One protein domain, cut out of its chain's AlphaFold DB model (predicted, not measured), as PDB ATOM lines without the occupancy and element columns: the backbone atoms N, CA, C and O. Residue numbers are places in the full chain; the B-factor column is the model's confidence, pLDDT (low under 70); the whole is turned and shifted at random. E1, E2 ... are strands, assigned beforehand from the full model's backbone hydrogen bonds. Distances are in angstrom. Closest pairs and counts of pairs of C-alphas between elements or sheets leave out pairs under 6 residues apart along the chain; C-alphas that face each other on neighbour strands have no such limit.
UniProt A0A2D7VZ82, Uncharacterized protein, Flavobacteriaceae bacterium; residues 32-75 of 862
ATOM      1  N   VAL A  32      -4.992  49.468  35.414       67.62
ATOM      2  CA  VAL A  32      -5.635  50.110  34.258       67.62
ATOM      3  C   VAL A  32      -4.858  49.783  32.986       67.62
ATOM      4  O   VAL A  32      -3.647  49.982  32.933       67.62
ATOM      5  N   ILE A  33      -5.568  49.311  31.962       69.56
ATOM      6  CA  ILE A  33      -5.065  49.125  30.597       69.56
ATOM      7  C   ILE A  33      -5.915  50.032  29.703       69.56
ATOM      8  O   ILE A  33      -7.111  49.791  29.546       69.56
ATOM      9  N   ASP A  34      -5.318  51.097  29.173       64.38
ATOM     10  CA  ASP A  34      -5.993  52.120  28.371       64.38
ATOM     11  C   ASP A  34      -5.392  52.197  26.962       64.38
ATOM     12  O   ASP A  34      -4.384  52.863  26.718       64.38
ATOM     13  N   ASP A  35      -6.070  51.523  26.032       61.56
ATOM     14  CA  ASP A  35      -5.786  51.488  24.589       61.56
ATOM     15  C   ASP A  35      -5.920  52.875  23.921       61.56
ATOM     16  O   ASP A  35      -5.356  53.124  22.862       61.56
ATOM     17  N   THR A  36      -6.629  53.823  24.546       67.62
ATOM     18  CA  THR A  36      -6.795  55.188  24.010       67.62
ATOM     19  C   THR A  36      -5.547  56.042  24.224       67.62
ATOM     20  O   THR A  36      -5.274  56.945  23.437       67.62
ATOM     21  N   ASN A  37      -4.806  55.768  25.302       64.06
ATOM     22  CA  ASN A  37      -3.617  56.515  25.720       64.06
ATOM     23  C   ASN A  37      -2.331  55.664  25.682       64.06
ATOM     24  O   ASN A  37      -1.291  56.124  26.148       64.06
ATOM     25  N   ASN A  38      -2.390  54.438  25.139       67.19
ATOM     26  CA  ASN A  38      -1.297  53.455  25.110       67.19
ATOM     27  C   ASN A  38      -0.645  53.217  26.489       67.19
ATOM     28  O   ASN A  38       0.576  53.102  26.601       67.19
ATOM     29  N   LEU A  39      -1.458  53.168  27.550       73.12
ATOM     30  CA  LEU A  39      -0.986  53.140  28.935       73.12
ATOM     31  C   LEU A  39      -1.374  51.841  29.648       73.12
ATOM     32  O   LEU A  39      -2.547  51.472  29.700       73.12
ATOM     33  N   VAL A  40      -0.396  51.211  30.303       78.44
ATOM     34  CA  VAL A  40      -0.629  50.230  31.371       78.44
ATOM     35  C   VAL A  40      -0.172  50.856  32.685       78.44
ATOM     36  O   VAL A  40       0.969  51.297  32.796       78.44
ATOM     37  N   LYS A  41      -1.061  50.916  33.677       77.62
ATOM     38  CA  LYS A  41      -0.787  51.493  34.998       77.62
ATOM     39  C   LYS A  41      -1.104  50.492  36.105       77.62
ATOM     40  O   LYS A  41      -2.257  50.088  36.254       77.62
ATOM     41  N   VAL A  42      -0.100  50.185  36.921       83.19
ATOM     42  CA  VAL A  42      -0.245  49.522  38.226       83.19
ATOM     43  C   VAL A  42      -0.439  50.605  39.297       83.19
ATOM     44  O   VAL A  42       0.126  51.695  39.184       83.19
ATOM     45  N   GLY A  43      -1.312  50.365  40.277       75.94
ATOM     46  CA  GLY A  43      -1.658  51.356  41.310       75.94
ATOM     47  C   GLY A  43      -0.631  51.521  42.438       75.94
ATOM     48  O   GLY A  43      -0.648  52.552  43.107       75.94
ATOM     49  N   ASP A  44       0.228  50.520  42.623       82.94
ATOM     50  CA  ASP A  44       1.247  50.381  43.673       82.94
ATOM     51  C   ASP A  44       2.426  49.560  43.082       82.94
ATOM     52  O   ASP A  44       2.629  49.594  41.863       82.94
ATOM     53  N   ASP A  45       3.175  48.797  43.883       84.75
ATOM     54  CA  ASP A  45       4.294  47.961  43.411       84.75
ATOM     55  C   ASP A  45       3.925  46.902  42.340       84.75
ATOM     56  O   ASP A  45       2.896  46.221  42.408       84.75
ATOM     57  N   LEU A  46       4.838  46.681  41.382       85.31
ATOM     58  CA  LEU A  46       4.801  45.568  40.423       85.31
ATOM     59  C   LEU A  46       5.756  44.449  40.873       85.31
ATOM     60  O   LEU A  46       6.971  44.594  40.788       85.31
ATOM     61  N   SER A  47       5.208  43.308  41.300       84.44
ATOM     62  CA  SER A  47       5.991  42.133  41.714       84.44
ATOM     63  C   SER A  47       5.963  41.024  40.657       84.44
ATOM     64  O   SER A  47       4.891  40.581  40.240       84.44
ATOM     65  N   LEU A  48       7.144  40.545  40.250       84.38
ATOM     66  CA  LEU A  48       7.324  39.404  39.349       84.38
ATOM     67  C   LEU A  48       8.045  38.279  40.105       84.38
ATOM     68  O   LEU A  48       9.247  38.339  40.321       84.38
ATOM     69  N   ILE A  49       7.300  37.249  40.515       81.19
ATOM     70  CA  ILE A  49       7.789  36.180  41.413       81.19
ATOM     71  C   ILE A  49       8.509  35.018  40.708       81.19
ATOM     72  O   ILE A  49       8.790  34.004  41.340       81.19
ATOM     73  N   SER A  50       8.734  35.118  39.396       84.56
ATOM     74  CA  SER A  50       9.501  34.116  38.657       84.56
ATOM     75  C   SER A  50      10.976  34.475  38.698       84.56
ATOM     76  O   SER A  50      11.354  35.586  38.314       84.56
ATOM     77  N   ASP A  51      11.806  33.495  39.034       80.12
ATOM     78  CA  ASP A  51      13.208  33.504  38.631       80.12
ATOM     79  C   ASP A  51      13.269  33.675  37.100       80.12
ATOM     80  O   ASP A  51      12.382  33.199  36.379       80.12
ATOM     81  N   SER A  52      14.245  34.442  36.610       87.56
ATOM     82  CA  SER A  52      14.307  34.896  35.209       87.56
ATOM     83  C   SER A  52      13.102  35.724  34.722       87.56
ATOM     84  O   SER A  52      12.737  35.668  33.546       87.56
ATOM     85  N   SER A  53      12.474  36.524  35.595       91.00
ATOM     86  CA  SER A  53      11.522  37.553  35.155       91.00
ATOM     87  C   SER A  53      12.203  38.614  34.277       91.00
ATOM     88  O   SER A  53      13.342  39.014  34.522       91.00
ATOM     89  N   VAL A  54      11.503  39.049  33.223       91.06
ATOM     90  CA  VAL A  54      12.047  39.940  32.189       91.06
ATOM     91  C   VAL A  54      11.055  41.056  31.849       91.06
ATOM     92  O   VAL A  54       9.904  40.777  31.507       91.06
ATOM     93  N   ILE A  55      11.516  42.308  31.869       91.81
ATOM     94  CA  ILE A  55      10.798  43.478  31.337       91.81
ATOM     95  C   ILE A  55      11.472  43.900  30.030       91.81
ATOM     96  O   ILE A  55      12.690  44.037  29.977       91.81
ATOM     97  N   LYS A  56      10.676  44.109  28.977       91.12
ATOM     98  CA  LYS A  56      11.135  44.462  27.625       91.12
ATOM     99  C   LYS A  56      10.466  45.743  27.156       91.12
ATOM    100  O   LYS A  56       9.256  45.895  27.313       91.12
ATOM    101  N   MET A  57      11.247  46.640  26.567       89.75
ATOM    102  CA  MET A  57      10.786  47.929  26.055       89.75
ATOM    103  C   MET A  57      11.248  48.103  24.607       89.75
ATOM    104  O   MET A  57      12.335  47.658  24.245       89.75
ATOM    105  N   GLY A  58      10.421  48.759  23.789       84.19
ATOM    106  CA  GLY A  58      10.733  49.037  22.385       84.19
ATOM    107  C   GLY A  58      10.441  47.884  21.410       84.19
ATOM    108  O   GLY A  58      10.219  46.733  21.801       84.19
ATOM    109  N   ALA A  59      10.374  48.208  20.116       78.62
ATOM    110  CA  ALA A  59       9.914  47.320  19.042       78.62
ATOM    111  C   ALA A  59      11.045  46.409  18.529       78.62
ATOM    112  O   ALA A  59      11.377  46.387  17.347       78.62
ATOM    113  N   GLY A  60      11.618  45.652  19.459       82.81
ATOM    114  CA  GLY A  60      12.859  44.889  19.289       82.81
ATOM    115  C   GLY A  60      13.387  44.304  20.602       82.81
ATOM    116  O   GLY A  60      14.175  43.359  20.578       82.81
ATOM    117  N   ASN A  61      12.855  44.763  21.747       89.00
ATOM    118  CA  ASN A  61      13.432  44.608  23.090       89.00
ATOM    119  C   ASN A  61      14.693  45.470  23.298       89.00
ATOM    120  O   ASN A  61      15.624  45.046  23.983       89.00
ATOM    121  N   ASP A  62      14.687  46.668  22.707       88.31
ATOM    122  CA  ASP A  62      15.775  47.659  22.674       88.31
ATOM    123  C   ASP A  62      16.337  47.991  24.071       88.31
ATOM    124  O   ASP A  62      17.523  48.277  24.219       88.31
ATOM    125  N   VAL A  63      15.488  47.898  25.102       94.12
ATOM    126  CA  VAL A  63      15.904  47.811  26.509       94.12
ATOM    127  C   VAL A  63      15.290  46.561  27.130       94.12
ATOM    128  O   VAL A  63      14.077  46.342  27.038       94.12
ATOM    129  N   THR A  64      16.114  45.760  27.802       92.56
ATOM    130  CA  THR A  64      15.678  44.582  28.557       92.56
ATOM    131  C   THR A  64      16.241  44.606  29.980       92.56
ATOM    132  O   THR A  64      17.448  44.721  30.168       92.56
ATOM    133  N   LEU A  65      15.370  44.462  30.981       93.81
ATOM    134  CA  LEU A  65      15.741  44.187  32.375       93.81
ATOM    135  C   LEU A  65      15.487  42.706  32.649       93.81
ATOM    136  O   LEU A  65      14.341  42.266  32.556       93.81
ATOM    137  N   THR A  66      16.531  41.959  32.997       91.19
ATOM    138  CA  THR A  66      16.473  40.511  33.254       91.19
ATOM    139  C   THR A  66      16.918  40.225  34.681       91.19
ATOM    140  O   THR A  66      18.056  40.531  35.027       91.19
ATOM    141  N   HIS A  67      16.060  39.615  35.502       91.75
ATOM    142  CA  HIS A  67      16.490  39.041  36.780       91.75
ATOM    143  C   HIS A  67      17.358  37.800  36.514       91.75
ATOM    144  O   HIS A  67      16.956  36.931  35.740       91.75
ATOM    145  N   ASP A  68      18.521  37.687  37.155       85.31
ATOM    146  CA  ASP A  68      19.458  36.566  36.951       85.31
ATOM    147  C   ASP A  68      18.924  35.214  37.477       85.31
ATOM    148  O   ASP A  68      19.425  34.155  37.105       85.31
ATOM    149  N   GLY A  69      17.856  35.241  38.284       82.88
ATOM    150  CA  GLY A  69      17.271  34.060  38.927       82.88
ATOM    151  C   GLY A  69      17.919  33.701  40.266       82.88
ATOM    152  O   GLY A  69      17.627  32.640  40.810       82.88
ATOM    153  N   THR A  70      18.777  34.572  40.807       81.62
ATOM    154  CA  THR A  70      19.420  34.402  42.114       81.62
ATOM    155  C   THR A  70      19.432  35.671  42.967       81.62
ATOM    156  O   THR A  70      18.977  35.628  44.109       81.62
ATOM    157  N   THR A  71      19.985  36.779  42.470       78.50
ATOM    158  CA  THR A  71      20.414  37.922  43.301       78.50
ATOM    159  C   THR A  71      20.382  39.291  42.621       78.50
ATOM    160  O   THR A  71      20.435  40.298  43.328       78.50
ATOM    161  N   GLY A  72      20.347  39.362  41.291       84.62
ATOM    162  CA  GLY A  72      20.669  40.577  40.542       84.62
ATOM    163  C   GLY A  72      19.796  40.815  39.313       84.62
ATOM    164  O   GLY A  72      19.008  39.971  38.887       84.62
ATOM    165  N   VAL A  73      19.945  42.007  38.733       89.50
ATOM    166  CA  VAL A  73      19.277  42.417  37.493       89.50
ATOM    167  C   VAL A  73      20.324  42.873  36.486       89.50
ATOM    168  O   VAL A  73      21.100  43.784  36.764       89.50
ATOM    169  N   THR A  74      20.306  42.282  35.295       89.12
ATOM    170  CA  THR A  74      21.046  42.779  34.133       89.12
ATOM    171  C   THR A  74      20.178  43.780  33.378       89.12
ATOM    172  O   THR A  74      19.048  43.460  33.004       89.12
ATOM    173  N   ILE A  75      20.712  44.976  33.123       92.62
ATOM    174  CA  ILE A  75      20.138  45.947  32.185       92.62
ATOM    175  C   ILE A  75      20.894  45.795  30.865       92.62
ATOM    176  O   ILE A  75      22.093  46.048  30.813       92.62
TER     177      ILE A  75
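Overview. This is residues 32 to 75 of the 862 residues of an uncharacterized protein of Flavobacteriaceae bacterium (UniProt A0A2D7VZ82). A small three-stranded sheet, E3, E4 and E5, makes the larger part, and a separate two-stranded hairpin, E1 and E2, lies well away from it at the far end of a long, open link, residues 43 to 53. The turn of that hairpin sticks out, with residues 34 to 39 standing free. The printed part has 44 residues, with no named helix and five named strands, under half of the residues, in the order E1 E2 E3 E4 E5; the class is all strand, and both sheets are antiparallel. The whole is loose, with a radius of gyration of the C-alphas of 12.7 A, and flat, spanning 38 by 26 by 12 A.

Arrangement. The larger sheet runs E3, residues 54 to 57, then E4, residues 63 to 67, then E5, residues 73 to 75. It is a meander, each strand the antiparallel neighbour of the one before, and E4 is the inner strand. E3 and E4 form a hairpin at 172 degrees between directions, with N 55 and O 65 within hydrogen-bond range at 2.9 A. E4 and E5 form a hairpin at 167 degrees, with N 66 and O 74 at 2.9 A. E1, residues 32 to 34, and E2, residues 39 to 42, form an antiparallel hairpin at 178 degrees, with N 34 and O 39 at 2.8 A. E2 and E3 are apart, and E1 is apart from E3, E4 and E5.

Along the chain. E4 is the longest strand, 13.5 A from C-alpha 63 at (15.904, 47.811, 26.509) to C-alpha 67. E3 measures 10.2 A and E2 10.0 A; E5 measures 6.4 A and ends at C-alpha 75 at (20.138, 45.947, 32.185). E1 measures 6.2 A and begins at C-alpha 32 at (-5.635, 50.110, 34.258).

Size, cuts and confidence. The two C-alphas farthest apart, those of Thr 36 and Thr 70, are 38.0 A apart. The printed part has no cut. The link from E2 to E3, 11 residues, is long; the other three are tight. Mean pLDDT of the printed part is 82.5, and residues 32 to 38 are under 70.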